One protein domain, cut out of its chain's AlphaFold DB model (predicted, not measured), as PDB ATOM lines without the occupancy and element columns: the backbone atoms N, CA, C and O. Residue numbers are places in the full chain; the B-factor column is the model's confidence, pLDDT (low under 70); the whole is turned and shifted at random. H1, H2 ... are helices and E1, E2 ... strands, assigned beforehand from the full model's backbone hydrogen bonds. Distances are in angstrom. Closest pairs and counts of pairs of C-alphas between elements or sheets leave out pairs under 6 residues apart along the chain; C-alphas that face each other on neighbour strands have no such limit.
ATOM      1  N   GLY A 265     185.501  39.287  28.539       92.75
ATOM      2  CA  GLY A 265     186.416  38.499  29.349       92.75
ATOM      3  C   GLY A 265     186.033  37.021  29.345       92.75
ATOM      4  O   GLY A 265     184.976  36.629  28.833       92.75
ATOM      5  N   ARG A 266     186.879  36.194  29.953       91.62
ATOM      6  CA  ARG A 266     186.643  34.760  30.128       91.62
ATOM      7  C   ARG A 266     186.360  34.392  31.578       91.62
ATOM      8  O   ARG A 266     187.048  34.811  32.494       91.62
ATOM      9  N   LEU A 267     185.371  33.543  31.776       90.75
ATOM     10  CA  LEU A 267     185.052  32.895  33.032       90.75
ATOM     11  C   LEU A 267     185.533  31.444  32.986       90.75
ATOM     12  O   LEU A 267     185.261  30.740  32.011       90.75
ATOM     13  N   ILE A 268     186.208  31.005  34.045       88.81
ATOM     14  CA  ILE A 268     186.568  29.606  34.280       88.81
ATOM     15  C   ILE A 268     186.122  29.242  35.689       88.81
ATOM     16  O   ILE A 268     186.550  29.870  36.649       88.81
ATOM     17  N   ALA A 269     185.259  28.244  35.817       88.19
ATOM     18  CA  ALA A 269     184.726  27.810  37.097       88.19
ATOM     19  C   ALA A 269     184.653  26.285  37.124       88.19
ATOM     20  O   ALA A 269     183.933  25.682  36.329       88.19
ATOM     21  N   ALA A 270     185.425  25.669  38.012       83.38
ATOM     22  CA  ALA A 270     185.506  24.221  38.134       83.38
ATOM     23  C   ALA A 270     184.679  23.732  39.326       83.38
ATOM     24  O   ALA A 270     184.589  24.416  40.341       83.38
ATOM     25  N   ALA A 271     184.078  22.550  39.206       78.12
ATOM     26  CA  ALA A 271     183.533  21.856  40.361       78.12
ATOM     27  C   ALA A 271     184.643  21.040  41.028       78.12
ATOM     28  O   ALA A 271     185.219  20.148  40.405       78.12
ATOM     29  N   GLY A 272     184.885  21.292  42.310       58.28
ATOM     30  CA  GLY A 272     185.526  20.336  43.192       58.28
ATOM     31  C   GLY A 272     186.835  20.794  43.803       58.28
ATOM     32  O   GLY A 272     187.274  20.080  44.684       58.28
ATOM     33  N   THR A 273     187.457  21.920  43.429       59.03
ATOM     34  CA  THR A 273     188.597  22.502  44.170       59.03
ATOM     35  C   THR A 273     188.869  23.968  43.783       59.03
ATOM     36  O   THR A 273     188.369  24.490  42.790       59.03
ATOM     37  N   THR A 274     189.774  24.613  44.535       52.91
ATOM     38  CA  THR A 274     190.350  25.937  44.236       52.91
ATOM     39  C   THR A 274     191.303  25.961  43.031       52.91
ATOM     40  O   THR A 274     191.845  27.026  42.730       52.91
ATOM     41  N   ARG A 275     191.649  24.819  42.417       56.34
ATOM     42  CA  ARG A 275     192.636  24.783  41.328       56.34
ATOM     43  C   ARG A 275     191.931  24.622  39.989       56.34
ATOM     44  O   ARG A 275     190.987  23.861  39.831       56.34
ATOM     45  N   VAL A 276     192.441  25.351  39.005       48.88
ATOM     46  CA  VAL A 276     191.763  25.631  37.731       48.88
ATOM     47  C   VAL A 276     191.593  24.378  36.844       48.88
ATOM     48  O   VAL A 276     190.786  24.405  35.923       48.88
ATOM     49  N   HIS A 277     192.286  23.266  37.141       52.19
ATOM     50  CA  HIS A 277     192.200  21.989  36.411       52.19
ATOM     51  C   HIS A 277     192.448  20.763  37.315       52.19
ATOM     52  O   HIS A 277     193.317  19.938  37.027       52.19
ATOM     53  N   ASP A 278     191.738  20.640  38.437       60.12
ATOM     54  CA  ASP A 278     191.911  19.461  39.291       60.12
ATOM     55  C   ASP A 278     191.051  18.284  38.861       60.12
ATOM     56  O   ASP A 278     189.862  18.408  38.573       60.12
ATOM     57  N   ASN A 279     191.695  17.121  38.883       67.19
ATOM     58  CA  ASN A 279     191.049  15.855  38.645       67.19
ATOM     59  C   ASN A 279     190.654  15.217  39.979       67.19
ATOM     60  O   ASN A 279     191.505  15.015  40.842       67.19
ATOM     61  N   TYR A 280     189.399  14.822  40.127       81.12
ATOM     62  CA  TYR A 280     188.988  13.883  41.162       81.12
ATOM     63  C   TYR A 280     188.967  12.469  40.578       81.12
ATOM     64  O   TYR A 280     188.655  12.254  39.404       81.12
ATOM     65  N   LEU A 281     189.360  11.491  41.393       84.62
ATOM     66  CA  LEU A 281     189.424  10.094  40.979       84.62
ATOM     67  C   LEU A 281     188.082   9.414  41.257       84.62
ATOM     68  O   LEU A 281     187.638   9.350  42.403       84.62
ATOM     69  N   MET A 282     187.461   8.869  40.215       89.31
ATOM     70  CA  MET A 282     186.281   8.014  40.328       89.31
ATOM     71  C   MET A 282     186.637   6.571  40.000       89.31
ATOM     72  O   MET A 282     187.481   6.306  39.146       89.31
ATOM     73  N   THR A 283     185.950   5.638  40.650       91.75
ATOM     74  CA  THR A 283     186.161   4.206  40.462       91.75
ATOM     75  C   THR A 283     184.855   3.542  40.053       91.75
ATOM     76  O   THR A 283     183.927   3.386  40.847       91.75
ATOM     77  N   PHE A 284     184.790   3.088  38.810       92.50
ATOM     78  CA  PHE A 284     183.632   2.381  38.283       92.50
ATOM     79  C   PHE A 284     183.914   0.883  38.268       92.50
ATOM     80  O   PHE A 284     184.794   0.418  37.544       92.50
ATOM     81  N   ASP A 285     183.183   0.125  39.085       91.50
ATOM     82  CA  ASP A 285     183.373  -1.317  39.228       91.50
ATOM     83  C   ASP A 285     182.174  -2.081  38.641       91.50
ATOM     84  O   ASP A 285     181.104  -2.106  39.259       91.50
ATOM     85  N   PRO A 286     182.321  -2.734  37.472       90.75
ATOM     86  CA  PRO A 286     181.226  -3.464  36.840       90.75
ATOM     87  C   PRO A 286     180.834  -4.750  37.579       90.75
ATOM     88  O   PRO A 286     179.853  -5.382  37.192       90.75
ATOM     89  N   SER A 287     181.579  -5.170  38.611       90.69
ATOM     90  CA  SER A 287     181.202  -6.310  39.457       90.69
ATOM     91  C   SER A 287     180.098  -5.971  40.465       90.69
ATOM     92  O   SER A 287     179.492  -6.874  41.048       90.69
ATOM     93  N   THR A 288     179.809  -4.683  40.658       87.06
ATOM     94  CA  THR A 288     178.708  -4.233  41.510       87.06
ATOM     95  C   THR A 288     177.349  -4.525  40.849       87.06
ATOM     96  O   THR A 288     177.219  -4.422  39.629       87.06
ATOM     97  N   PRO A 289     176.299  -4.894  41.617       87.81
ATOM     98  CA  PRO A 289     174.978  -5.184  41.045       87.81
ATOM     99  C   PRO A 289     174.327  -3.989  40.337       87.81
ATOM    100  O   PRO A 289     173.478  -4.168  39.466       87.81
ATOM    101  N   VAL A 290     174.707  -2.775  40.740       89.19
ATOM    102  CA  VAL A 290     174.253  -1.505  40.177       89.19
ATOM    103  C   VAL A 290     175.497  -0.691  39.876       89.19
ATOM    104  O   VAL A 290     176.346  -0.559  40.751       89.19
ATOM    105  N   MET A 291     175.587  -0.155  38.658       90.62
ATOM    106  CA  MET A 291     176.712   0.679  38.240       90.62
ATOM    107  C   MET A 291     176.944   1.810  39.245       90.62
ATOM    108  O   MET A 291     175.989   2.486  39.622       90.62
ATOM    109  N   THR A 292     178.198   2.017  39.656       93.88
ATOM    110  CA  THR A 292     178.537   3.094  40.587       93.88
ATOM    111  C   THR A 292     178.196   4.451  39.981       93.88
ATOM    112  O   THR A 292     178.621   4.772  38.868       93.88
ATOM    113  N   GLU A 293     177.463   5.253  40.741       95.50
ATOM    114  CA  GLU A 293     177.083   6.612  40.390       95.50
ATOM    115  C   GLU A 293     177.710   7.596  41.375       95.50
ATOM    116  O   GLU A 293     177.717   7.376  42.592       95.50
ATOM    117  N   TYR A 294     178.228   8.697  40.840       95.25
ATOM    118  CA  TYR A 294     178.875   9.742  41.617       95.25
ATOM    119  C   TYR A 294     178.191  11.090  41.417       95.25
ATOM    120  O   TYR A 294     177.607  11.368  40.369       95.25
ATOM    121  N   MET A 295     178.315  11.945  42.424       94.50
ATOM    122  CA  MET A 295     177.990  13.361  42.351       94.50
ATOM    123  C   MET A 295     179.184  14.178  42.835       94.50
ATOM    124  O   MET A 295     179.883  13.793  43.771       94.50
ATOM    125  N   MET A 296     179.391  15.324  42.208       91.81
ATOM    126  CA  MET A 296     180.317  16.353  42.655       91.81
ATOM    127  C   MET A 296     179.559  17.662  42.774       91.81
ATOM    128  O   MET A 296     178.622  17.916  42.018       91.81
ATOM    129  N   PHE A 297     179.960  18.501  43.719       91.81
ATOM    130  CA  PHE A 297     179.491  19.873  43.768       91.81
ATOM    131  C   PHE A 297     180.557  20.782  44.360       91.81
ATOM    132  O   PHE A 297     181.461  20.305  45.041       91.81
ATOM    133  N   ASP A 298     180.443  22.077  44.092       89.38
ATOM    134  CA  ASP A 298     181.293  23.099  44.696       89.38
ATOM    135  C   ASP A 298     180.557  24.435  44.778       89.38
ATOM    136  O   ASP A 298     179.697  24.723  43.939       89.38
ATOM    137  N   GLU A 299     180.898  25.235  45.785       90.19
ATOM    138  CA  GLU A 299     180.299  26.536  46.068       90.19
ATOM    139  C   GLU A 299     181.347  27.639  45.895       90.19
ATOM    140  O   GLU A 299     182.397  27.643  46.538       90.19
ATOM    141  N   MET A 300     181.054  28.614  45.037       91.12
ATOM    142  CA  MET A 300     181.983  29.696  44.719       91.12
ATOM    143  C   MET A 300     181.308  31.064  44.788       91.12
ATOM    144  O   MET A 300     180.095  31.202  44.655       91.12
ATOM    145  N   VAL A 301     182.123  32.097  44.951       91.69
ATOM    146  CA  VAL A 301     181.765  33.510  44.959       91.69
ATOM    147  C   VAL A 301     182.213  34.130  43.645       91.69
ATOM    148  O   VAL A 301     183.394  34.113  43.289       91.69
ATOM    149  N   PHE A 302     181.263  34.713  42.927       91.69
ATOM    150  CA  PHE A 302     181.527  35.386  41.667       91.69
ATOM    151  C   PHE A 302     182.079  36.805  41.916       91.69
ATOM    152  O   PHE A 302     181.418  37.588  42.590       91.69
ATOM    153  N   PRO A 303     183.264  37.199  41.417       89.94
ATOM    154  CA  PRO A 303     183.935  38.415  41.899       89.94
ATOM    155  C   PRO A 303     183.481  39.725  41.234       89.94
ATOM    156  O   PRO A 303     183.857  40.798  41.699       89.94
ATOM    157  N   VAL A 304     182.701  39.681  40.147       92.50
ATOM    158  CA  VAL A 304     182.397  40.869  39.326       92.50
ATOM    159  C   VAL A 304     180.927  40.954  38.918       92.50
ATOM    160  O   VAL A 304     180.237  39.948  38.846       92.50
ATOM    161  N   ASN A 305     180.437  42.156  38.600       95.44
ATOM    162  CA  ASN A 305     179.134  42.300  37.943       95.44
ATOM    163  C   ASN A 305     179.294  41.994  36.453       95.44
ATOM    164  O   ASN A 305     179.971  42.743  35.744       95.44
ATOM    165  N   ALA A 306     178.666  40.926  35.978       95.75
ATOM    166  CA  ALA A 306     178.840  40.445  34.617       95.75
ATOM    167  C   ALA A 306     177.525  40.026  33.974       95.75
ATOM    168  O   ALA A 306     176.585  39.622  34.645       95.75
ATOM    169  N   THR A 307     177.512  40.034  32.652       95.06
ATOM    170  CA  THR A 307     176.518  39.342  31.840       95.06
ATOM    171  C   THR A 307     177.212  38.182  31.144       95.06
ATOM    172  O   THR A 307     178.218  38.387  30.457       95.06
ATOM    173  N   ILE A 308     176.689  36.968  31.310       93.12
ATOM    174  CA  ILE A 308     177.216  35.791  30.617       93.12
ATOM    175  C   ILE A 308     176.773  35.838  29.153       93.12
ATOM    176  O   ILE A 308     175.587  35.915  28.846       93.12
ATOM    177  N   VAL A 309     177.752  35.826  28.252       87.88
ATOM    178  CA  VAL A 309     177.577  35.970  26.800       87.88
ATOM    179  C   VAL A 309     177.497  34.597  26.145       87.88
ATOM    180  O   VAL A 309     176.621  34.354  25.320       87.88
ATOM    181  N   TYR A 310     178.413  33.701  26.513       88.25
ATOM    182  CA  TYR A 310     178.551  32.407  25.856       88.25
ATOM    183  C   TYR A 310     179.021  31.341  26.847       88.25
ATOM    184  O   TYR A 310     180.218  31.277  27.121       88.25
ATOM    185  N   PRO A 311     178.110  30.536  27.410       91.06
ATOM    186  CA  PRO A 311     178.452  29.462  28.331       91.06
ATOM    187  C   PRO A 311     178.769  28.150  27.606       91.06
ATOM    188  O   PRO A 311     178.144  27.807  26.601       91.06
ATOM    189  N   PHE A 312     179.673  27.356  28.167       89.69
ATOM    190  CA  PHE A 312     179.867  25.964  27.779       89.69
ATOM    191  C   PHE A 312     180.424  25.137  28.938       89.69
ATOM    192  O   PHE A 312     181.116  25.639  29.820       89.69
ATOM    193  N   PHE A 313     180.110  23.849  28.926       90.44
ATOM    194  CA  PHE A 313     180.672  22.885  29.861       90.44
ATOM    195  C   PHE A 313     181.769  22.091  29.171       90.44
ATOM    196  O   PHE A 313     181.679  21.831  27.974       90.44
ATOM    197  N   HIS A 314     182.762  21.703  29.951       88.62
ATOM    198  CA  HIS A 314     183.841  20.825  29.562       88.62
ATOM    199  C   HIS A 314     184.038  19.781  30.658       88.62
ATOM    200  O   HIS A 314     184.072  20.120  31.843       88.62
ATOM    201  N   SER A 315     184.130  18.517  30.261       87.75
ATOM    202  CA  SER A 315     184.318  17.383  31.162       87.75
ATOM    203  C   SER A 315     184.799  16.163  30.366       87.75
ATOM    204  O   SER A 315     184.822  16.192  29.135       87.75
ATOM    205  N   HIS A 316     185.123  15.038  31.006       85.00
ATOM    206  CA  HIS A 316     185.241  13.770  30.279       85.00
ATOM    207  C   HIS A 316     183.860  13.132  30.151       85.00
ATOM    208  O   HIS A 316     183.456  12.233  30.892       85.00
ATOM    209  N   HIS A 317     183.096  13.612  29.185       79.12
ATOM    210  CA  HIS A 317     181.661  13.385  29.156       79.12
ATOM    211  C   HIS A 317     181.215  11.936  28.935       79.12
ATOM    212  O   HIS A 317     180.046  11.642  29.173       79.12
ATOM    213  N   LYS A 318     182.116  11.013  28.557       84.62
ATOM    214  CA  LYS A 318     181.864   9.556  28.620       84.62
ATOM    215  C   LYS A 318     181.528   9.057  30.029       84.62
ATOM    216  O   LYS A 318     181.023   7.944  30.172       84.62
ATOM    217  N   PHE A 319     181.805   9.871  31.043       90.19
ATOM    218  CA  PHE A 319     181.442   9.615  32.427       90.19
ATOM    219  C   PHE A 319     180.500  10.676  33.001       90.19
ATOM    220  O   PHE A 319     179.930  10.437  34.052       90.19
ATOM    221  N   THR A 320     180.259  11.799  32.318       92.69
ATOM    222  CA  THR A 320     179.455  12.923  32.839       92.69
ATOM    223  C   THR A 320     178.047  12.901  32.276       92.69
ATOM    224  O   THR A 320     177.816  13.200  31.102       92.69
ATOM    225  N   THR A 321     177.060  12.604  33.110       92.69
ATOM    226  CA  THR A 321     175.662  12.592  32.663       92.69
ATOM    227  C   THR A 321     175.071  13.996  32.686       92.69
ATOM    228  O   THR A 321     174.551  14.460  31.670       92.69
ATOM    229  N   HIS A 322     175.201  14.697  33.813       94.19
ATOM    230  CA  HIS A 322     174.626  16.025  34.018       94.19
ATOM    231  C   HIS A 322     175.655  16.978  34.619       94.19
ATOM    232  O   HIS A 322     176.494  16.566  35.414       94.19
ATOM    233  N   MET A 323     175.538  18.257  34.273       95.38
ATOM    234  CA  MET A 323     176.196  19.360  34.971       95.38
ATOM    235  C   MET A 323     175.215  20.515  35.065       95.38
ATOM    236  O   MET A 323     174.538  20.829  34.082       95.38
ATOM    237  N   TRP A 324     175.131  21.129  36.232       96.69
ATOM    238  CA  TRP A 324     174.180  22.168  36.580       96.69
ATOM    239  C   TRP A 324     174.910  23.338  37.220       96.69
ATOM    240  O   TRP A 324     175.838  23.151  38.001       96.69
ATOM    241  N   TRP A 325     174.449  24.540  36.904       95.81
ATOM    242  CA  TRP A 325     174.932  25.785  37.477       95.81
ATOM    243  C   TRP A 325     173.784  26.499  38.169       95.81
ATOM    244  O   TRP A 325     172.826  26.939  37.520       95.81
ATOM    245  N   PHE A 326     173.895  26.662  39.478       96.62
ATOM    246  CA  PHE A 326     172.905  27.336  40.296       96.62
ATOM    247  C   PHE A 326     173.408  28.696  40.758       96.62
ATOM    248  O   PHE A 326     174.559  28.864  41.141       96.62
ATOM    249  N   SER A 327     172.496  29.657  40.770       96.19
ATOM    250  CA  SER A 327     172.555  30.877  41.571       96.19
ATOM    251  C   SER A 327     171.866  30.545  42.894       96.19
ATOM    252  O   SER A 327     170.684  30.817  43.062       96.19
ATOM    253  N   ALA A 328     172.547  29.784  43.749       96.81
ATOM    254  CA  ALA A 328     172.060  29.289  45.037       96.81
ATOM    255  C   ALA A 328     173.255  28.805  45.869       96.81
ATOM    256  O   ALA A 328     174.264  28.387  45.296       96.81
ATOM    257  N   THR A 329     173.124  28.818  47.194       95.94
ATOM    258  CA  THR A 329     174.102  28.183  48.089       95.94
ATOM    259  C   THR A 329     173.906  26.666  48.125       95.94
ATOM    260  O   THR A 329     172.797  26.157  47.942       95.94
ATOM    261  N   ALA A 330     174.957  25.922  48.453       94.69
ATOM    262  CA  ALA A 330     174.885  24.483  48.686       94.69
ATOM    263  C   ALA A 330     173.906  24.144  49.829       94.69
ATOM    264  O   ALA A 330     173.238  23.111  49.797       94.69
ATOM    265  N   GLU A 331     173.749  25.027  50.823       95.50
ATOM    266  CA  GLU A 331     172.744  24.861  51.882       95.50
ATOM    267  C   GLU A 331     171.307  24.974  51.355       95.50
ATOM    268  O   GLU A 331     170.468  24.137  51.702       95.50
ATOM    269  N   GLN A 332     171.034  25.964  50.497       97.12
ATOM    270  CA  GLN A 332     169.735  26.136  49.839       97.12
ATOM    271  C   GLN A 332     169.381  24.929  48.964       97.12
ATOM    272  O   GLN A 332     168.220  24.551  48.871       97.12
ATOM    273  N   LEU A 333     170.383  24.281  48.369       97.50
ATOM    274  CA  LEU A 333     170.213  23.052  47.590       97.50
ATOM    275  C   LEU A 333     170.140  21.779  48.458       97.50
ATOM    276  O   LEU A 333     169.990  20.679  47.933       97.50
ATOM    277  N   GLY A 334     170.252  21.902  49.785       96.25
ATOM    278  CA  GLY A 334     170.244  20.775  50.724       96.25
ATOM    279  C   GLY A 334     171.543  19.957  50.760       96.25
ATOM    280  O   GLY A 334     171.613  18.955  51.466       96.25
ATOM    281  N   LEU A 335     172.596  20.387  50.064       94.00
ATOM    282  CA  LEU A 335     173.883  19.684  49.952       94.00
ATOM    283  C   LEU A 335     174.727  19.747  51.239       94.00
ATOM    284  O   LEU A 335     175.646  18.953  51.419       94.00
ATOM    285  N   LYS A 336     174.389  20.648  52.173       91.81
ATOM    286  CA  LYS A 336     174.966  20.702  53.535       91.81
ATOM    287  C   LYS A 336     174.159  19.905  54.576       91.81
ATOM    288  O   LYS A 336     174.445  19.975  55.769       91.81
ATOM    289  N   LYS A 337     173.132  19.153  54.159       93.25
ATOM    290  CA  LYS A 337     172.253  18.348  55.031       93.25
ATOM    291  C   LYS A 337     172.388  16.862  54.699       93.25
ATOM    292  O   LYS A 337     172.916  16.495  53.654       93.25
ATOM    293  N   ALA A 338     171.948  15.986  55.605       90.94
ATOM    294  CA  ALA A 338     171.884  14.556  55.306       90.94
ATOM    295  C   ALA A 338     171.039  14.319  54.029       90.94
ATOM    296  O   ALA A 338     170.000  14.973  53.876       90.94
ATOM    297  N   PRO A 339     171.463  13.413  53.128       91.88
ATOM    298  CA  PRO A 339     172.556  12.444  53.295       91.88
ATOM    299  C   PRO A 339     173.956  12.951  52.889       91.88
ATOM    300  O   PRO A 339     174.928  12.223  53.057       91.88
ATOM    301  N   PHE A 340     174.088  14.188  52.401       90.75
ATOM    302  CA  PHE A 340     175.344  14.741  51.868       90.75
ATOM    303  C   PHE A 340     176.216  15.467  52.906       90.75
ATOM    304  O   PHE A 340     177.393  15.709  52.660       90.75
ATOM    305  N   ALA A 341     175.666  15.796  54.080       80.31
ATOM    306  CA  ALA A 341     176.334  16.595  55.115       80.31
ATOM    307  C   ALA A 341     177.726  16.078  55.510       80.31
ATOM    308  O   ALA A 341     178.616  16.879  55.769       80.31
ATOM    309  N   SER A 342     177.932  14.758  55.541       66.31
ATOM    310  CA  SER A 342     179.219  14.158  55.909       66.31
ATOM    311  C   SER A 342     180.249  14.149  54.779       66.31
ATOM    312  O   SER A 342     181.313  13.576  54.969       66.31
ATOM    313  N   LEU A 343     179.939  14.715  53.611       66.81
ATOM    314  CA  LEU A 343     180.714  14.595  52.374       66.81
ATOM    315  C   LEU A 343     181.032  15.968  51.764       66.81
ATOM    316  O   LEU A 343     181.010  16.119  50.545       66.81
ATOM    317  N   GLN A 344     181.295  16.981  52.600       65.12
ATOM    318  CA  GLN A 344     181.688  18.297  52.092       65.12
ATOM    319  C   GLN A 344     183.011  18.183  51.310       65.12
ATOM    320  O   GLN A 344     183.990  17.674  51.859       65.12
ATOM    321  N   PRO A 345     183.063  18.644  50.046       56.41
ATOM    322  CA  PRO A 345     184.210  18.459  49.155       56.41
ATOM    323  C   PRO A 345     185.552  18.891  49.767       56.41
ATOM    324  O   PRO A 345     186.557  18.205  49.602       56.41
ATOM    325  N   HIS A 346     185.566  19.991  50.525       59.50
ATOM    326  CA  HIS A 346     186.789  20.543  51.115       59.50
ATOM    327  C   HIS A 346     187.308  19.769  52.338       59.50
ATOM    328  O   HIS A 346     188.496  19.859  52.644       59.50
ATOM    329  N   ASP A 347     186.461  18.973  52.997       56.47
ATOM    330  CA  ASP A 347     186.840  18.201  54.189       56.47
ATOM    331  C   ASP A 347     187.451  16.835  53.844       56.47
ATOM    332  O   ASP A 347     188.083  16.198  54.689       56.47
ATOM    333  N   HIS A 348     187.293  16.382  52.596       53.25
ATOM    334  CA  HIS A 348     187.692  15.045  52.142       53.25
ATOM    335  C   HIS A 348     188.712  15.112  51.020       53.25
ATOM    336  O   HIS A 348     188.524  14.533  49.943       53.25
ATOM    337  N   LEU A 349     189.835  15.772  51.303       61.97
ATOM    338  CA  LEU A 349     191.059  15.412  50.607       61.97
ATOM    339  C   LEU A 349     191.319  13.930  50.899       61.97
ATOM    340  O   LEU A 349     191.459  13.521  52.055       61.97
ATOM    341  N   ASN A 350     191.348  13.104  49.857       58.19
ATOM    342  CA  ASN A 350     191.818  11.737  49.989       58.19
ATOM    343  C   ASN A 350     193.286  11.749  50.467       58.19
ATOM    344  O   ASN A 350     193.927  12.797  50.572       58.19
ATOM    345  N   LYS A 351     193.850  10.575  50.768       56.56
ATOM    346  CA  LYS A 351     195.244  10.469  51.244       56.56
ATOM    347  C   LYS A 351     196.268  11.118  50.302       56.56
ATOM    348  O   LYS A 351     197.368  11.431  50.749       56.56
ATOM    349  N   ASP A 352     195.886  11.338  49.050       57.81
ATOM    350  CA  ASP A 352     196.711  11.891  47.985       57.81
ATOM    351  C   ASP A 352     196.420  13.384  47.722       57.81
ATOM    352  O   ASP A 352     197.012  13.981  46.827       57.81
ATOM    353  N   GLY A 353     195.545  14.016  48.515       63.97
ATOM    354  CA  GLY A 353     195.248  15.445  48.418       63.97
ATOM    355  C   GLY A 353     194.206  15.826  47.361       63.97
ATOM    356  O   GLY A 353     194.133  17.001  47.010       63.97
ATOM    357  N   PHE A 354     193.414  14.877  46.851       63.03
ATOM    358  CA  PHE A 354     192.341  15.137  45.880       63.03
ATOM    359  C   PHE A 354     190.970  15.147  46.539       63.03
ATOM    360  O   PHE A 354     190.706  14.362  47.448       63.03
ATOM    361  N   VAL A 355     190.071  15.984  46.032       68.56
ATOM    362  CA  VAL A 355     188.685  16.014  46.499       68.56
ATOM    363  C   VAL A 355     187.954  14.740  46.090       68.56
ATOM    364  O   VAL A 355     188.056  14.268  44.958       68.56
ATOM    365  N   SER A 356     187.243  14.159  47.054       73.94
ATOM    366  CA  SER A 356     186.544  12.888  46.880       73.94
ATOM    367  C   SER A 356     185.118  13.112  46.381       73.94
ATOM    368  O   SER A 356     184.354  13.854  46.995       73.94
ATOM    369  N   ALA A 357     184.734  12.417  45.307       87.62
ATOM    370  CA  ALA A 357     183.361  12.439  44.816       87.62
ATOM    371  C   ALA A 357     182.375  11.746  45.758       87.62
ATOM    372  O   ALA A 357     182.685  10.725  46.379       87.62
ATOM    373  N   VAL A 358     181.151  12.275  45.823       91.00
ATOM    374  CA  VAL A 358     180.042  11.677  46.571       91.00
ATOM    375  C   VAL A 358     179.625  10.397  45.855       91.00
ATOM    376  O   VAL A 358     179.010  10.449  44.793       91.00
ATOM    377  N   ASN A 359     179.940   9.238  46.433       93.12
ATOM    378  CA  ASN A 359     179.486   7.945  45.923       93.12
ATOM    379  C   ASN A 359     178.004   7.731  46.275       93.12
ATOM    380  O   ASN A 359     177.679   7.249  47.364       93.12
ATOM    381  N   LEU A 360     177.109   8.080  45.349       94.88
ATOM    382  CA  LEU A 360     175.659   8.001  45.539       94.88
ATOM    383  C   LEU A 360     175.205   6.560  45.779       94.88
ATOM    384  O   LEU A 360     174.397   6.303  46.672       94.88
ATOM    385  N   THR A 361     175.796   5.604  45.060       94.31
ATOM    386  CA  THR A 361     175.475   4.180  45.207       94.31
ATOM    387  C   THR A 361     175.744   3.682  46.627       94.31
ATOM    388  O   THR A 361     174.926   2.953  47.184       94.31
ATOM    389  N   SER A 362     176.841   4.113  47.260       92.50
ATOM    390  CA  SER A 362     177.132   3.763  48.662       92.50
ATOM    391  C   SER A 362     176.158   4.382  49.669       92.50
ATOM    392  O   SER A 362     175.973   3.833  50.753       92.50
ATOM    393  N   LEU A 363     175.503   5.488  49.301       93.88
ATOM    394  CA  LEU A 363     174.431   6.110  50.077       93.88
ATOM    395  C   LEU A 363     173.063   5.459  49.816       93.88
ATOM    396  O   LEU A 363     172.068   5.879  50.401       93.88
ATOM    397  N   GLY A 364     172.993   4.450  48.938       95.44
ATOM    398  CA  GLY A 364     171.732   3.850  48.509       95.44
ATOM    399  C   GLY A 364     170.874   4.794  47.661       95.44
ATOM    400  O   GLY A 364     169.654   4.649  47.653       95.44
ATOM    401  N   MET A 365     171.496   5.760  46.979       96.62
ATOM    402  CA  MET A 365     170.830   6.730  46.109       96.62
ATOM    403  C   MET A 365     171.255   6.540  44.656       96.62
ATOM    404  O   MET A 365     172.415   6.243  44.370       96.62
ATOM    405  N   SER A 366     170.328   6.776  43.731       96.38
ATOM    406  CA  SER A 366     170.657   7.005  42.324       96.38
ATOM    407  C   SER A 366     170.928   8.489  42.043       96.38
ATOM    408  O   SER A 366     170.554   9.372  42.823       96.38
ATOM    409  N   MET A 367     171.507   8.798  40.881       95.94
ATOM    410  CA  MET A 367     171.591  10.166  40.358       95.94
ATOM    411  C   MET A 367     170.210  10.804  40.238       95.94
ATOM    412  O   MET A 367     170.092  12.006  40.455       95.94
ATOM    413  N   ALA A 368     169.171  10.028  39.903       96.38
ATOM    414  CA  ALA A 368     167.803  10.532  39.804       96.38
ATOM    415  C   ALA A 368     167.262  10.949  41.180       96.38
ATOM    416  O   ALA A 368     166.680  12.026  41.298       96.38
ATOM    417  N   ASP A 369     167.517  10.157  42.226       97.12
ATOM    418  CA  ASP A 369     167.115  10.494  43.598       97.12
ATOM    419  C   ASP A 369     167.821  11.764  44.084       97.12
ATOM    420  O   ASP A 369     167.181  12.679  44.601       97.12
ATOM    421  N   ALA A 370     169.138  11.854  43.865       97.00
ATOM    422  CA  ALA A 370     169.925  13.031  44.226       97.00
ATOM    423  C   ALA A 370     169.497  14.279  43.433       97.00
ATOM    424  O   ALA A 370     169.337  15.359  44.000       97.00
ATOM    425  N   SER A 371     169.241  14.116  42.134       97.06
ATOM    426  CA  SER A 371     168.729  15.165  41.253       97.06
ATOM    427  C   SER A 371     167.389  15.716  41.740       97.06
ATOM    428  O   SER A 371     167.236  16.929  41.886       97.06
ATOM    429  N   ASN A 372     166.434  14.831  42.033       97.31
ATOM    430  CA  ASN A 372     165.115  15.212  42.533       97.31
ATOM    431  C   ASN A 372     165.222  15.911  43.889       97.31
ATOM    432  O   ASN A 372     164.632  16.972  44.068       97.31
ATOM    433  N   TYR A 373     166.044  15.390  44.805       97.31
ATOM    434  CA  TYR A 373     166.284  16.016  46.104       97.31
ATOM    435  C   TYR A 373     166.771  17.466  45.969       97.31
ATOM    436  O   TYR A 373     166.264  18.357  46.652       97.31
ATOM    437  N   ILE A 374     167.740  17.726  45.086       97.38
ATOM    438  CA  ILE A 374     168.271  19.078  44.853       97.38
ATOM    439  C   ILE A 374     167.184  19.995  44.289       97.38
ATOM    440  O   ILE A 374     167.011  21.113  44.774       97.38
ATOM    441  N   MET A 375     166.427  19.523  43.295       98.00
ATOM    442  CA  MET A 375     165.383  20.324  42.654       98.00
ATOM    443  C   MET A 375     164.207  20.620  43.594       98.00
ATOM    444  O   MET A 375     163.711  21.743  43.599       98.00
ATOM    445  N   GLU A 376     163.814  19.678  44.453       97.75
ATOM    446  CA  GLU A 376     162.806  19.906  45.497       97.75
ATOM    447  C   GLU A 376     163.274  20.929  46.542       97.75
ATOM    448  O   GLU A 376     162.487  21.749  47.016       97.75
ATOM    449  N   ASN A 377     164.554  20.897  46.936       97.94
ATOM    450  CA  ASN A 377     165.115  21.916  47.828       97.94
ATOM    451  C   ASN A 377     165.127  23.293  47.156       97.94
ATOM    452  O   ASN A 377     164.714  24.272  47.777       97.94
ATOM    453  N   LEU A 378     165.525  23.359  45.882       98.00
ATOM    454  CA  LEU A 378     165.485  24.591  45.100       98.00
ATOM    455  C   LEU A 378     164.068  25.181  45.043       98.00
ATOM    456  O   LEU A 378     163.907  26.370  45.305       98.00
ATOM    457  N   GLU A 379     163.053  24.367  44.746       98.25
ATOM    458  CA  GLU A 379     161.647  24.796  44.697       98.25
ATOM    459  C   GLU A 379     161.175  25.338  46.056       98.25
ATOM    460  O   GLU A 379     160.639  26.444  46.134       98.25
ATOM    461  N   ARG A 380     161.474  24.633  47.157       98.38
ATOM    462  CA  ARG A 380     161.152  25.113  48.515       98.38
ATOM    463  C   ARG A 380     161.792  26.463  48.831       98.38
ATOM    464  O   ARG A 380     161.147  27.325  49.431       98.38
ATOM    465  N   GLU A 381     163.053  26.660  48.459       98.06
ATOM    466  CA  GLU A 381     163.752  27.926  48.696       98.06
ATOM    467  C   GLU A 381     163.246  29.052  47.780       98.06
ATOM    468  O   GLU A 381     163.199  30.217  48.190       98.06
ATOM    469  N   GLN A 382     162.802  28.726  46.563       97.81
ATOM    470  CA  GLN A 382     162.106  29.665  45.683       97.81
ATOM    471  C   GLN A 382     160.785  30.131  46.304       97.81
ATOM    472  O   GLN A 382     160.565  31.341  46.412       97.81
ATOM    473  N   ASP A 383     159.957  29.211  46.797       98.06
ATOM    474  CA  ASP A 383     158.694  29.525  47.474       98.06
ATOM    475  C   ASP A 383     158.908  30.365  48.735       98.06
ATOM    476  O   ASP A 383     158.245  31.388  48.949       98.06
ATOM    477  N   ALA A 384     159.885  29.980  49.562       98.06
ATOM    478  CA  ALA A 384     160.257  30.736  50.752       98.06
ATOM    479  C   ALA A 384     160.710  32.159  50.392       98.06
ATOM    480  O   ALA A 384     160.389  33.120  51.102       98.06
ATOM    481  N   CYS A 385     161.431  32.309  49.282       97.81
ATOM    482  CA  CYS A 385     161.866  33.610  48.813       97.81
ATOM    483  C   CYS A 385     160.709  34.474  48.290       97.81
ATOM    484  O   CYS A 385     160.628  35.662  48.622       97.81
ATOM    485  N   LEU A 386     159.778  33.882  47.537       97.38
ATOM    486  CA  LEU A 386     158.563  34.555  47.074       97.38
ATOM    487  C   LEU A 386     157.720  35.050  48.255       97.38
ATOM    488  O   LEU A 386     157.317  36.216  48.278       97.38
ATOM    489  N   ALA A 387     157.528  34.217  49.281       98.00
ATOM    490  CA  ALA A 387     156.803  34.587  50.497       98.00
ATOM    491  C   ALA A 387     157.458  35.766  51.242       98.00
ATOM    492  O   ALA A 387     156.768  36.638  51.773       98.00
ATOM    493  N   LYS A 388     158.796  35.827  51.241       98.12
ATOM    494  CA  LYS A 388     159.589  36.911  51.846       98.12
ATOM    495  C   LYS A 388     159.799  38.116  50.924       98.12
ATOM    496  O   LYS A 388     160.390  39.102  51.360       98.12
ATOM    497  N   ARG A 389     159.320  38.062  49.676       97.06
ATOM    498  CA  ARG A 389     159.531  39.085  48.637       97.06
ATOM    499  C   ARG A 389     161.016  39.404  48.401       97.06
ATOM    500  O   ARG A 389     161.365  40.582  48.293       97.06
ATOM    501  N   CYS A 390     161.907  38.406  48.344       96.44
ATOM    502  CA  CYS A 390     163.302  38.728  48.020       96.44
ATOM    503  C   CYS A 390     163.442  39.280  46.598       96.44
ATOM    504  O   CYS A 390     162.677  38.963  45.691       96.44
ATOM    505  N   ARG A 391     164.479  40.102  46.410       94.19
ATOM    506  CA  ARG A 391     164.811  40.705  45.115       94.19
ATOM    507  C   ARG A 391     165.313  39.674  44.098       94.19
ATOM    508  O   ARG A 391     165.021  39.804  42.914       94.19
ATOM    509  N   LYS A 392     166.085  38.688  44.559       93.69
ATOM    510  CA  LYS A 392     166.671  37.605  43.762       93.69
ATOM    511  C   LYS A 392     166.528  36.318  44.573       93.69
ATOM    512  O   LYS A 392     166.951  36.286  45.725       93.69
ATOM    513  N   GLY A 393     165.852  35.324  44.006       94.94
ATOM    514  CA  GLY A 393     165.700  33.995  44.602       94.94
ATOM    515  C   GLY A 393     166.686  32.997  44.002       94.94
ATOM    516  O   GLY A 393     167.313  33.316  42.986       94.94
ATOM    517  N   PRO A 394     166.811  31.801  44.597       97.12
ATOM    518  CA  PRO A 394     167.705  30.779  44.085       97.12
ATOM    519  C   PRO A 394     167.202  30.231  42.748       97.12
ATOM    520  O   PRO A 394     165.997  30.066  42.547       97.12
ATOM    521  N   GLN A 395     168.101  29.989  41.793       96.62
ATOM    522  CA  GLN A 395     167.726  29.613  40.422       96.62
ATOM    523  C   GLN A 395     168.735  28.651  39.789       96.62
ATOM    524  O   GLN A 395     169.942  28.862  39.893       96.62
ATOM    525  N   LEU A 396     168.246  27.649  39.053       96.81
ATOM    526  CA  LEU A 396     169.049  26.923  38.066       96.81
ATOM    527  C   LEU A 396     169.264  27.848  36.859       96.81
ATOM    528  O   LEU A 396     168.303  28.229  36.197       96.81
ATOM    529  N   ARG A 397     170.511  28.246  36.596       95.00
ATOM    530  CA  ARG A 397     170.865  29.189  35.519       95.00
ATOM    531  C   ARG A 397     171.172  28.487  34.208       95.00
ATOM    532  O   ARG A 397     170.855  29.002  33.140       95.00
ATOM    533  N   CYS A 398     171.857  27.355  34.299       95.75
ATOM    534  CA  CYS A 398     172.459  26.708  33.149       95.75
ATOM    535  C   CYS A 398     172.593  25.212  33.418       95.75
ATOM    536  O   CYS A 398     172.922  24.801  34.533       95.75
ATOM    537  N   MET A 399     172.335  24.389  32.405       95.25
ATOM    538  CA  MET A 399     172.518  22.945  32.503       95.25
ATOM    539  C   MET A 399     173.074  22.345  31.217       95.25
ATOM    540  O   MET A 399     172.735  22.763  30.108       95.25
ATOM    541  N   LEU A 400     173.906  21.322  31.368       92.00
ATOM    542  CA  LEU A 400     174.435  20.540  30.262       92.00
ATOM    543  C   LEU A 400     173.298  19.866  29.485       92.00
ATOM    544  O   LEU A 400     172.360  19.305  30.063       92.00
ATOM    545  N   ASN A 401     173.391  19.902  28.156       87.19
ATOM    546  CA  ASN A 401     172.434  19.225  27.292       87.19
ATOM    547  C   ASN A 401     172.729  17.735  27.162       87.19
ATOM    548  O   ASN A 401     173.882  17.323  27.090       87.19
ATOM    549  N   LEU A 402     171.673  16.923  27.142       85.12
ATOM    550  CA  LEU A 402     171.786  15.461  27.122       85.12
ATOM    551  C   LEU A 402     171.756  14.892  25.702       85.12
ATOM    552  O   LEU A 402     172.227  13.783  25.479       85.12
ATOM    553  N   ASP A 403     171.244  15.649  24.736       83.44
ATOM    554  CA  ASP A 403     171.139  15.287  23.321       83.44
ATOM    555  C   ASP A 403     172.406  15.659  22.534       83.44
ATOM    556  O   ASP A 403     172.353  16.161  21.412       83.44
ATOM    557  N   ARG A 404     173.567  15.408  23.139       86.31
ATOM    558  CA  ARG A 404     174.878  15.852  22.651       86.31
ATOM    559  C   ARG A 404     175.720  14.716  22.062       86.31
ATOM    560  O   ARG A 404     176.939  14.760  22.047       86.31
ATOM    561  N   TRP A 405     175.062  13.668  21.590       88.94
ATOM    562  CA  TRP A 405     175.707  12.438  21.143       88.94
ATOM    563  C   TRP A 405     175.360  12.159  19.684       88.94
ATOM    564  O   TRP A 405     174.207  12.323  19.283       88.94
ATOM    565  N   ASP A 406     176.343  11.721  18.905       89.94
ATOM    566  CA  ASP A 406     176.148  11.158  17.570       89.94
ATOM    567  C   ASP A 406     176.416   9.658  17.600       89.94
ATOM    568  O   ASP A 406     177.405   9.208  18.176       89.94
ATOM    569  N   LYS A 407     175.577   8.886  16.907       89.50
ATOM    570  CA  LYS A 407     175.875   7.486  16.611       89.50
ATOM    571  C   LYS A 407     176.688   7.414  15.320       89.50
ATOM    572  O   LYS A 407     176.201   7.790  14.255       89.50
ATOM    573  N   LEU A 408     177.922   6.947  15.425       86.50
ATOM    574  CA  LEU A 408     178.821   6.744  14.299       86.50
ATOM    575  C   LEU A 408     178.390   5.520  13.461       86.50
ATOM    576  O   LEU A 408     177.699   4.632  13.970       86.50
ATOM    577  N   PRO A 409     178.799   5.424  12.178       84.75
ATOM    578  CA  PRO A 409     178.433   4.300  11.308       84.75
ATOM    579  C   PRO A 409     178.854   2.918  11.827       84.75
ATOM    580  O   PRO A 409     178.208   1.924  11.513       84.75
ATOM    581  N   ASN A 410     179.921   2.850  12.627       82.31
ATOM    582  CA  ASN A 410     180.393   1.620  13.266       82.31
ATOM    583  C   ASN A 410     179.595   1.243  14.532       82.31
ATOM    584  O   ASN A 410     179.861   0.206  15.128       82.31
ATOM    585  N   GLY A 411     178.606   2.052  14.921       86.38
ATOM    586  CA  GLY A 411     177.776   1.846  16.104       86.38
ATOM    587  C   GLY A 411     178.264   2.583  17.348       86.38
ATOM    588  O   GLY A 411     177.467   2.715  18.278       86.38
ATOM    589  N   ASP A 412     179.497   3.097  17.340       84.38
ATOM    590  CA  ASP A 412     180.064   3.856  18.454       84.38
ATOM    591  C   ASP A 412     179.293   5.154  18.680       84.38
ATOM    592  O   ASP A 412     178.656   5.702  17.774       84.38
ATOM    593  N   VAL A 413     179.384   5.677  19.897       86.62
ATOM    594  CA  VAL A 413     178.822   6.975  20.241       86.62
ATOM    595  C   VAL A 413     179.958   7.982  20.369       86.62
ATOM    596  O   VAL A 413     180.908   7.783  21.126       86.62
ATOM    597  N   GLN A 414     179.856   9.073  19.618       88.44
ATOM    598  CA  GLN A 414     180.784  10.188  19.687       88.44
ATOM    599  C   GLN A 414     180.104  11.361  20.367       88.44
ATOM    600  O   GLN A 414     178.993  11.760  20.011       88.44
ATOM    601  N   GLU A 415     180.802  11.932  21.332       86.06
ATOM    602  CA  GLU A 415     180.378  13.184  21.913       86.06
ATOM    603  C   GLU A 415     180.451  14.325  20.902       86.06
ATOM    604  O   GLU A 415     181.400  14.440  20.118       86.06
ATOM    605  N   ARG A 416     179.446  15.188  21.003       88.94
ATOM    606  CA  ARG A 416     179.276  16.431  20.292       88.94
ATOM    607  C   ARG A 416     178.962  17.559  21.252       88.94
ATOM    608  O   ARG A 416     178.411  17.377  22.329       88.94
ATOM    609  N   PHE A 417     179.215  18.759  20.779       84.06
ATOM    610  CA  PHE A 417     178.749  19.972  21.385       84.06
ATOM    611  C   PHE A 417     177.253  20.064  21.228       84.06
ATOM    612  O   PHE A 417     176.700  19.993  20.125       84.06
ATOM    613  N   HIS A 418     176.621  20.360  22.342       82.94
ATOM    614  CA  HIS A 418     175.338  21.004  22.325       82.94
ATOM    615  C   HIS A 418     175.418  22.159  23.303       82.94
ATOM    616  O   HIS A 418     175.729  21.944  24.477       82.94
ATOM    617  N   SER A 419     175.127  23.372  22.824       83.38
ATOM    618  CA  SER A 419     175.061  24.557  23.679       83.38
ATOM    619  C   SER A 419     174.242  24.233  24.904       83.38
ATOM    620  O   SER A 419     173.178  23.635  24.728       83.38
ATOM    621  N   PRO A 420     174.704  24.550  26.115       87.25
ATOM    622  CA  PRO A 420     173.961  24.205  27.311       87.25
ATOM    623  C   PRO A 420     172.603  24.928  27.337       87.25
ATOM    624  O   PRO A 420     172.407  25.957  26.687       87.25
ATOM    625  N   ARG A 421     171.626  24.361  28.054       87.31
ATOM    626  CA  ARG A 421     170.309  24.984  28.255       87.31
ATOM    627  C   ARG A 421     170.447  26.079  29.294       87.31
ATOM    628  O   ARG A 421     170.422  25.797  30.493       87.31
ATOM    629  N   CYS A 422     170.652  27.298  28.818       88.00
ATOM    630  CA  CYS A 422     170.858  28.463  29.659       88.00
ATOM    631  C   CYS A 422     170.184  29.660  29.003       88.00
ATOM    632  O   CYS A 422     170.275  29.838  27.786       88.00
ATOM    633  N   ASP A 423     169.506  30.468  29.807       79.69
ATOM    634  CA  ASP A 423     169.090  31.791  29.358       79.69
ATOM    635  C   ASP A 423     170.315  32.710  29.318       79.69
ATOM    636  O   ASP A 423     171.392  32.331  29.761       79.69
ATOM    637  N   GLN A 424     170.199  33.927  28.796       79.38
ATOM    638  CA  GLN A 424     171.185  34.943  29.160       79.38
ATOM    639  C   GLN A 424     170.910  35.346  30.609       79.38
ATOM    640  O   GLN A 424     169.764  35.642  30.953       79.38
ATOM    641  N   TRP A 425     171.943  35.399  31.449       90.25
ATOM    642  CA  TRP A 425     171.793  35.895  32.813       90.25
ATOM    643  C   TRP A 425     172.886  36.879  33.202       90.25
ATOM    644  O   TRP A 425     174.019  36.835  32.715       90.25
ATOM    645  N   ASP A 426     172.500  37.749  34.129       94.50
ATOM    646  CA  ASP A 426     173.409  38.636  34.827       94.50
ATOM    647  C   ASP A 426     173.831  37.999  36.151       94.50
ATOM    648  O   ASP A 426     173.007  37.479  36.917       94.50
ATOM    649  N   MET A 427     175.124  38.089  36.413       93.50
ATOM    650  CA  MET A 427     175.778  37.761  37.664       93.50
ATOM    651  C   MET A 427     176.077  39.057  38.407       93.50
ATOM    652  O   MET A 427     176.614  40.008  37.830       93.50
ATOM    653  N   ASP A 428     175.728  39.094  39.685       95.12
ATOM    654  CA  ASP A 428     176.120  40.196  40.556       95.12
ATOM    655  C   ASP A 428     177.463  39.861  41.226       95.12
ATOM    656  O   ASP A 428     177.764  38.701  41.513       95.12
ATOM    657  N   ALA A 429     178.285  40.877  41.483       93.75
ATOM    658  CA  ALA A 429     179.496  40.691  42.272       93.75
ATOM    659  C   ALA A 429     179.129  40.151  43.663       93.75
ATOM    660  O   ALA A 429     178.161  40.596  44.284       93.75
ATOM    661  N   PHE A 430     179.934  39.215  44.147       93.69
ATOM    662  CA  PHE A 430     179.751  38.442  45.374       93.69
ATOM    663  C   PHE A 430     178.533  37.512  45.393       93.69
ATOM    664  O   PHE A 430     178.168  36.993  46.448       93.69
ATOM    665  N   GLU A 431     177.903  37.265  44.244       95.00
ATOM    666  CA  GLU A 431     176.880  36.234  44.135       95.00
ATOM    667  C   GLU A 431     177.486  34.848  44.362       95.00
ATOM    668  O   GLU A 431     178.509  34.498  43.767       95.00
ATOM    669  N   ILE A 432     176.833  34.057  45.216       94.94
ATOM    670  CA  ILE A 432     177.202  32.663  45.440       94.94
ATOM    671  C   ILE A 432     176.590  31.804  44.338       94.94
ATOM    672  O   ILE A 432     175.390  31.876  44.051       94.94
ATOM    673  N   ILE A 433     177.437  30.977  43.744       95.12
ATOM    674  CA  ILE A 433     177.080  29.974  42.758       95.12
ATOM    675  C   ILE A 433     177.388  28.586  43.300       95.12
ATOM    676  O   ILE A 433     178.363  28.403  44.024       95.12
ATOM    677  N   THR A 434     176.590  27.607  42.890       94.88
ATOM    678  CA  THR A 434     176.895  26.194  43.126       94.88
ATOM    679  C   THR A 434     176.927  25.464  41.792       94.88
ATOM    680  O   THR A 434     175.951  25.519  41.038       94.88
ATOM    681  N   ILE A 435     178.027  24.774  41.492       94.38
ATOM    682  CA  ILE A 435     178.079  23.814  40.382       94.38
ATOM    683  C   ILE A 435     177.778  22.438  40.952       94.38
ATOM    684  O   ILE A 435     178.312  22.084  41.997       94.38
ATOM    685  N   VAL A 436     176.943  21.660  40.268       95.06
ATOM    686  CA  VAL A 436     176.699  20.248  40.587       95.06
ATOM    687  C   VAL A 436     176.896  19.425  39.326       95.06
ATOM    688  O   VAL A 436     176.400  19.799  38.266       95.06
ATOM    689  N   SER A 437     177.571  18.291  39.419       95.06
ATOM    690  CA  SER A 437     177.734  17.354  38.313       95.06
ATOM    691  C   SER A 437     177.514  15.916  38.756       95.06
ATOM    692  O   SER A 437     177.672  15.562  39.923       95.06
ATOM    693  N   PHE A 438     177.095  15.091  37.805       95.62
ATOM    694  CA  PHE A 438     176.701  13.710  38.035       95.62
ATOM    695  C   PHE A 438     177.396  12.797  37.051       95.62
ATOM    696  O   PHE A 438     177.400  13.072  35.844       95.62
ATOM    697  N   HIS A 439     177.907  11.682  37.562       95.19
ATOM    698  CA  HIS A 439     178.794  10.817  36.808       95.19
ATOM    699  C   HIS A 439     178.404   9.352  36.876       95.19
ATOM    700  O   HIS A 439     178.126   8.807  37.944       95.19
ATOM    701  N   ARG A 440     178.448   8.715  35.709       94.56
ATOM    702  CA  ARG A 440     178.387   7.269  35.505       94.56
ATOM    703  C   ARG A 440     178.933   6.928  34.116       94.56
ATOM    704  O   ARG A 440     178.847   7.766  33.215       94.56
ATOM    705  N   PRO A 441     179.406   5.699  33.884       91.31
ATOM    706  CA  PRO A 441     179.756   5.244  32.548       91.31
ATOM    707  C   PRO A 441     178.509   5.210  31.655       91.31
ATOM    708  O   PRO A 441     177.458   4.709  32.068       91.31
ATOM    709  N   PHE A 442     178.617   5.730  30.431       85.06
ATOM    710  CA  PHE A 442     177.555   5.584  29.425       85.06
ATOM    711  C   PHE A 442     177.501   4.169  28.846       85.06
ATOM    712  O   PHE A 442     176.415   3.648  28.587       85.06
ATOM    713  N   ASP A 443     178.668   3.546  28.693       86.19
ATOM    714  CA  ASP A 443     178.804   2.184  28.199       86.19
ATOM    715  C   ASP A 443     178.961   1.192  29.349       86.19
ATOM    716  O   ASP A 443     179.455   1.507  30.436       86.19
ATOM    717  N   LYS A 444     178.566  -0.056  29.090       86.69
ATOM    718  CA  LYS A 444     178.848  -1.148  30.015       86.69
ATOM    719  C   LYS A 444     180.360  -1.362  30.075       86.69
ATOM    720  O   LYS A 444     180.982  -1.681  29.066       86.69
ATOM    721  N   LEU A 445     180.925  -1.248  31.269       89.94
ATOM    722  CA  LEU A 445     182.329  -1.560  31.505       89.94
ATOM    723  C   LEU A 445     182.532  -3.077  31.620       89.94
ATOM    724  O   LEU A 445     181.724  -3.780  32.229       89.94
ATOM    725  N   GLU A 446     183.621  -3.579  31.047       93.62
ATOM    726  CA  GLU A 446     184.021  -4.992  31.161       93.62
ATOM    727  C   GLU A 446     184.963  -5.242  32.344       93.62
ATOM    728  O   GLU A 446     185.054  -6.354  32.857       93.62
ATOM    729  N   HIS A 447     185.663  -4.201  32.782       93.69
ATOM    730  CA  HIS A 447     186.624  -4.229  33.872       93.69
ATOM    731  C   HIS A 447     186.448  -2.996  34.752       93.69
ATOM    732  O   HIS A 447     185.826  -2.011  34.350       93.69
ATOM    733  N   LYS A 448     186.986  -3.068  35.968       93.94
ATOM    734  CA  LYS A 448     187.061  -1.919  36.864       93.94
ATOM    735  C   LYS A 448     187.893  -0.817  36.207       93.94
ATOM    736  O   LYS A 448     188.995  -1.093  35.736       93.94
ATOM    737  N   VAL A 449     187.377   0.406  36.203       91.69
ATOM    738  CA  VAL A 449     188.057   1.578  35.647       91.69
ATOM    739  C   VAL A 449     188.216   2.620  36.742       91.69
ATOM    740  O   VAL A 449     187.229   3.076  37.316       91.69
ATOM    741  N   ASP A 450     189.462   3.001  37.000       89.31
ATOM    742  CA  ASP A 450     189.793   4.190  37.775       89.31
ATOM    743  C   ASP A 450     190.017   5.335  36.787       89.31
ATOM    744  O   ASP A 450     190.783   5.203  35.827       89.31
ATOM    745  N   PHE A 451     189.301   6.436  36.979       85.62
ATOM    746  CA  PHE A 451     189.236   7.500  35.994       85.62
ATOM    747  C   PHE A 451     189.299   8.869  36.660       85.62
ATOM    748  O   PHE A 451     188.485   9.204  37.522       85.62
ATOM    749  N   TYR A 452     190.288   9.653  36.247       85.31
ATOM    750  CA  TYR A 452     190.431  11.048  36.633       85.31
ATOM    751  C   TYR A 452     189.423  11.890  35.867       85.31
ATOM    752  O   TYR A 452     189.315  11.766  34.649       85.31
ATOM    753  N   GLN A 453     188.700  12.739  36.579       86.19
ATOM    754  CA  GLN A 453     187.653  13.567  36.013       86.19
ATOM    755  C   GLN A 453     187.771  14.992  36.507       86.19
ATOM    756  O   GLN A 453     188.093  15.221  37.666       86.19
ATOM    757  N   HIS A 454     187.441  15.934  35.639       87.06
ATOM    758  CA  HIS A 454     187.238  17.321  36.009       87.06
ATOM    759  C   HIS A 454     185.987  17.849  35.322       87.06
ATOM    760  O   HIS A 454     185.546  17.338  34.293       87.06
ATOM    761  N   ASP A 455     185.419  18.889  35.908       89.31
ATOM    762  CA  ASP A 455     184.191  19.511  35.448       89.31
ATOM    763  C   ASP A 455     184.379  21.006  35.449       89.31
ATOM    764  O   ASP A 455     184.456  21.625  36.508       89.31
ATOM    765  N   VAL A 456     184.437  21.585  34.260       88.88
ATOM    766  CA  VAL A 456     184.682  23.008  34.107       88.88
ATOM    767  C   VAL A 456     183.528  23.632  33.352       88.88
ATOM    768  O   VAL A 456     183.163  23.229  32.249       88.88
ATOM    769  N   PHE A 457     182.941  24.645  33.959       91.50
ATOM    770  CA  PHE A 457     182.110  25.598  33.266       91.50
ATOM    771  C   PHE A 457     182.981  26.758  32.820       91.50
ATOM    772  O   PHE A 457     183.619  27.454  33.613       91.50
ATOM    773  N   TYR A 458     182.959  26.986  31.527       91.19
ATOM    774  CA  TYR A 458     183.577  28.136  30.927       91.19
ATOM    775  C   TYR A 458     182.498  29.069  30.414       91.19
ATOM    776  O   TYR A 458     181.433  28.640  29.964       91.19
ATOM    777  N   ALA A 459     182.801  30.357  30.407       92.50
ATOM    778  CA  ALA A 459     182.005  31.272  29.625       92.50
ATOM    779  C   ALA A 459     182.810  32.440  29.084       92.50
ATOM    780  O   ALA A 459     183.839  32.815  29.635       92.50
ATOM    781  N   TYR A 460     182.284  33.073  28.047       92.88
ATOM    782  CA  TYR A 460     182.590  34.469  27.786       92.88
ATOM    783  C   TYR A 460     181.598  35.350  28.533       92.88
ATOM    784  O   TYR A 460     180.410  35.023  28.620       92.88
ATOM    785  N   TYR A 461     182.079  36.464  29.070       94.94
ATOM    786  CA  TYR A 461     181.260  37.414  29.807       94.94
ATOM    787  C   TYR A 461     181.613  38.851  29.429       94.94
ATOM    788  O   TYR A 461     182.691  39.134  28.917       94.94
ATOM    789  N   THR A 462     180.698  39.777  29.680       95.69
ATOM    790  CA  THR A 462     180.928  41.217  29.518       95.69
ATOM    791  C   THR A 462     180.488  41.955  30.778       95.69
ATOM    792  O   THR A 462     179.810  41.375  31.629       95.69
ATOM    793  N   ALA A 463     180.853  43.230  30.909       95.19
ATOM    794  CA  ALA A 463     180.316  44.084  31.962       95.19
ATOM    795  C   ALA A 463     178.791  44.093  31.916       95.19
ATOM    796  O   ALA A 463     178.222  44.170  30.830       95.19
ATOM    797  N   LYS A 464     178.135  44.110  33.074       93.56
ATOM    798  CA  LYS A 464     176.681  44.305  33.136       93.56
ATOM    799  C   LYS A 464     176.272  45.659  32.539       93.56
ATOM    800  O   LYS A 464     175.424  45.723  31.651       93.56
ATOM    801  N   GLU A 465     176.963  46.727  32.942       92.56
ATOM    802  CA  GLU A 465     176.741  48.085  32.436       92.56
ATOM    803  C   GLU A 465     177.763  48.467  31.348       92.56
ATOM    804  O   GLU A 465     178.961  48.205  31.506       92.56
ATOM    805  N   PRO A 466     177.346  49.108  30.239       89.38
ATOM    806  CA  PRO A 466     178.274  49.589  29.218       89.38
ATOM    807  C   PRO A 466     179.341  50.534  29.792       89.38
ATOM    808  O   PRO A 466     179.028  51.464  30.531       89.38
ATOM    809  N   GLY A 467     180.606  50.321  29.417       89.12
ATOM    810  CA  GLY A 467     181.735  51.167  29.829       89.12
ATOM    811  C   GLY A 467     182.338  50.834  31.197       89.12
ATOM    812  O   GLY A 467     183.397  51.364  31.524       89.12
ATOM    813  N   GLN A 468     181.728  49.938  31.978       91.88
ATOM    814  CA  GLN A 468     182.370  49.416  33.181       91.88
ATOM    815  C   GLN A 468     183.566  48.527  32.776       91.88
ATOM    816  O   GLN A 468     183.405  47.654  31.918       91.88
ATOM    817  N   PRO A 469     184.758  48.717  33.371       90.12
ATOM    818  CA  PRO A 469     185.886  47.827  33.128       90.12
ATOM    819  C   PRO A 469     185.590  46.429  33.680       90.12
ATOM    820  O   PRO A 469     184.929  46.280  34.713       90.12
ATOM    821  N   ILE A 470     186.102  45.410  32.997       91.31
ATOM    822  CA  ILE A 470     186.075  44.019  33.452       91.31
ATOM    823  C   ILE A 470     187.484  43.440  33.397       91.31
ATOM    824  O   ILE A 470     188.236  43.826  32.502       91.31
ATOM    825  N   PRO A 471     187.826  42.508  34.299       90.12
ATOM    826  CA  PRO A 471     189.026  41.697  34.152       90.12
ATOM    827  C   PRO A 471     189.001  40.897  32.846       90.12
ATOM    828  O   PRO A 471     187.940  40.457  32.390       90.12
ATOM    829  N   HIS A 472     190.164  40.624  32.269       87.81
ATOM    830  CA  HIS A 472     190.257  39.788  31.081       87.81
ATOM    831  C   HIS A 472     189.833  38.345  31.356       87.81
ATOM    832  O   HIS A 472     189.208  37.698  30.515       87.81
ATOM    833  N   ALA A 473     190.092  37.859  32.572       88.31
ATOM    834  CA  ALA A 473     189.574  36.589  33.036       88.31
ATOM    835  C   ALA A 473     189.156  36.619  34.506       88.31
ATOM    836  O   ALA A 473     189.675  37.383  35.316       88.31
ATOM    837  N   VAL A 474     188.193  35.764  34.833       87.69
ATOM    838  CA  VAL A 474     187.632  35.585  36.165       87.69
ATOM    839  C   VAL A 474     187.623  34.104  36.502       87.69
ATOM    840  O   VAL A 474     187.091  33.282  35.754       87.69
ATOM    841  N   VAL A 475     188.159  33.801  37.679       86.56
ATOM    842  CA  VAL A 475     188.005  32.516  38.355       86.56
ATOM    843  C   VAL A 475     187.202  32.786  39.627       86.56
ATOM    844  O   VAL A 475     187.668  33.560  40.468       86.56
ATOM    845  N   PRO A 476     185.977  32.246  39.771       85.94
ATOM    846  CA  PRO A 476     185.222  32.371  41.007       85.94
ATOM    847  C   PRO A 476     186.008  31.783  42.176       85.94
ATOM    848  O   PRO A 476     186.683  30.765  42.041       85.94
ATOM    849  N   LEU A 477     185.933  32.449  43.322       84.25
ATOM    850  CA  LEU A 477     186.673  32.035  44.508       84.25
ATOM    851  C   LEU A 477     185.821  31.048  45.306       84.25
ATOM    852  O   LEU A 477     184.651  31.343  45.520       84.25
ATOM    853  N   PRO A 478     186.355  29.923  45.790       83.25
ATOM    854  CA  PRO A 478     185.586  29.040  46.657       83.25
ATOM    855  C   PRO A 478     185.114  29.780  47.912       83.25
ATOM    856  O   PRO A 478     185.797  30.679  48.422       83.25
ATOM    857  N   VAL A 479     183.930  29.418  48.408       83.00
ATOM    858  CA  VAL A 479     183.411  29.961  49.667       83.00
ATOM    859  C   VAL A 479     184.263  29.409  50.807       83.00
ATOM    860  O   VAL A 479     184.055  28.299  51.282       83.00
TER     861      VAL A 479
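AT A GLANCE: This is residues 265 to 479 of the 493 residues of the protein "Hypothetical protein" of Chrysotila carterae (UniProt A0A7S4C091). Two twisted sheets lie face to face with their strands crossed, making a sandwich of E3, E9, E5 and E6 over E1, E11 and E4, and one long helix, H1, covers the other face of the four-stranded sheet. The strand pair E2 and E10 prolongs the smaller sheet at one end, E10 running on into E11, and the small hairpin E7 and E8 lies far from the middle. The printed part has 215 residues, with one named helix and eleven named strands in the order E1 E2 E3 E4 E5 H1 E6 E7 E8 E9 E10 E11; the sheets, E3 - E9 - E5 - E6, E1 - E11 - E4, E2 - E10 and E7 - E8, are all antiparallel. The class is mixed, helices and strands, with 92 residues in named elements, under half of those printed. The whole is compact, with a radius of gyration of the C-alphas of 17.7 A and spans of 56 by 41 by 33 A.

IN THESE COORDINATES: Find C-alpha 265 at (186.416, 38.499, 29.349), where E1, residues 265 to 270, begins. Then come E2, residues 280 to 284, and E3, residues 294 to 301, 24.2 A long. E4, residues 306 to 315, measures 24.0 A and bends by 74 degrees at residue 309; E5, residues 320 to 327, measures 21.1 A. Look next for H1, residues 367 to 388, which runs 31.5 A from C-alpha 367 at (171.591, 10.166, 40.358). After it read E6, residues 395 to 399, E7, residues 405 to 407, and E8, residues 413 to 415. E9, residues 432 to 439, measures 23.5 A. E10, residues 449 to 453, runs on into E11, residues 455 to 463, across a break of 1 residue, at 14 degrees; E11 is 25.1 A long and ends at C-alpha 463 at (180.316, 44.084, 31.962).

HOW THE PARTS SIT: Begin with the sheet E3 E9 E5 E6, whose edge strands are E3 and E6. Look for N 296 and O 437, 2.9 A apart, between E3 and E9; N 324 and O 436, 2.7 A, between E5 and E9; and N 327 and O 395, 2.8 A, between E5 and E6. H1 is on this sheet at a height of 9.5 A, two layers with the helix on one face. It lies over E9 and, only just, over E5, on which 3 of its C-alphas fall, and runs along the strands, at 11 degrees to E9 on the local plane. The closest C-alphas of H1 and E9 are those of Met 367 and Phe 438, 6.6 A apart. In H1 every O i to N i+4 pair is within hydrogen-bond range. Now turn to the sheet E1 E11 E4, where N 267 and O 459 are 2.7 A apart and N 312 and O 458 are 2.8 A apart. The two sheets form a sandwich, two sheets face to face: the facing parts are 10.2 A centre to centre, their best planes 4 degrees apart and their strands at 34 degrees. E4 and E6 are near each other, with 6 pairs of C-alphas within 10 A. In E2 and E10, N 282 and O 451 are 2.9 A apart. In the hairpin E7 and E8, N 406 and O 414 are 2.9 A apart; both strands are apart from H1.

THE WHOLE: The two C-alphas farthest apart are those of Ser 287 and Gly 467, at 58.3 A. The printed part has no cut. The long links are E5 to H1, with 39 residues, and E8 to E9, with 16. In the first, residues 358 to 359 pair antiparallel with residues 294 to 295 of E3. The mean pLDDT of the printed part is 88.2; look for values under 70 at residues 272 to 279 and 342 to 355.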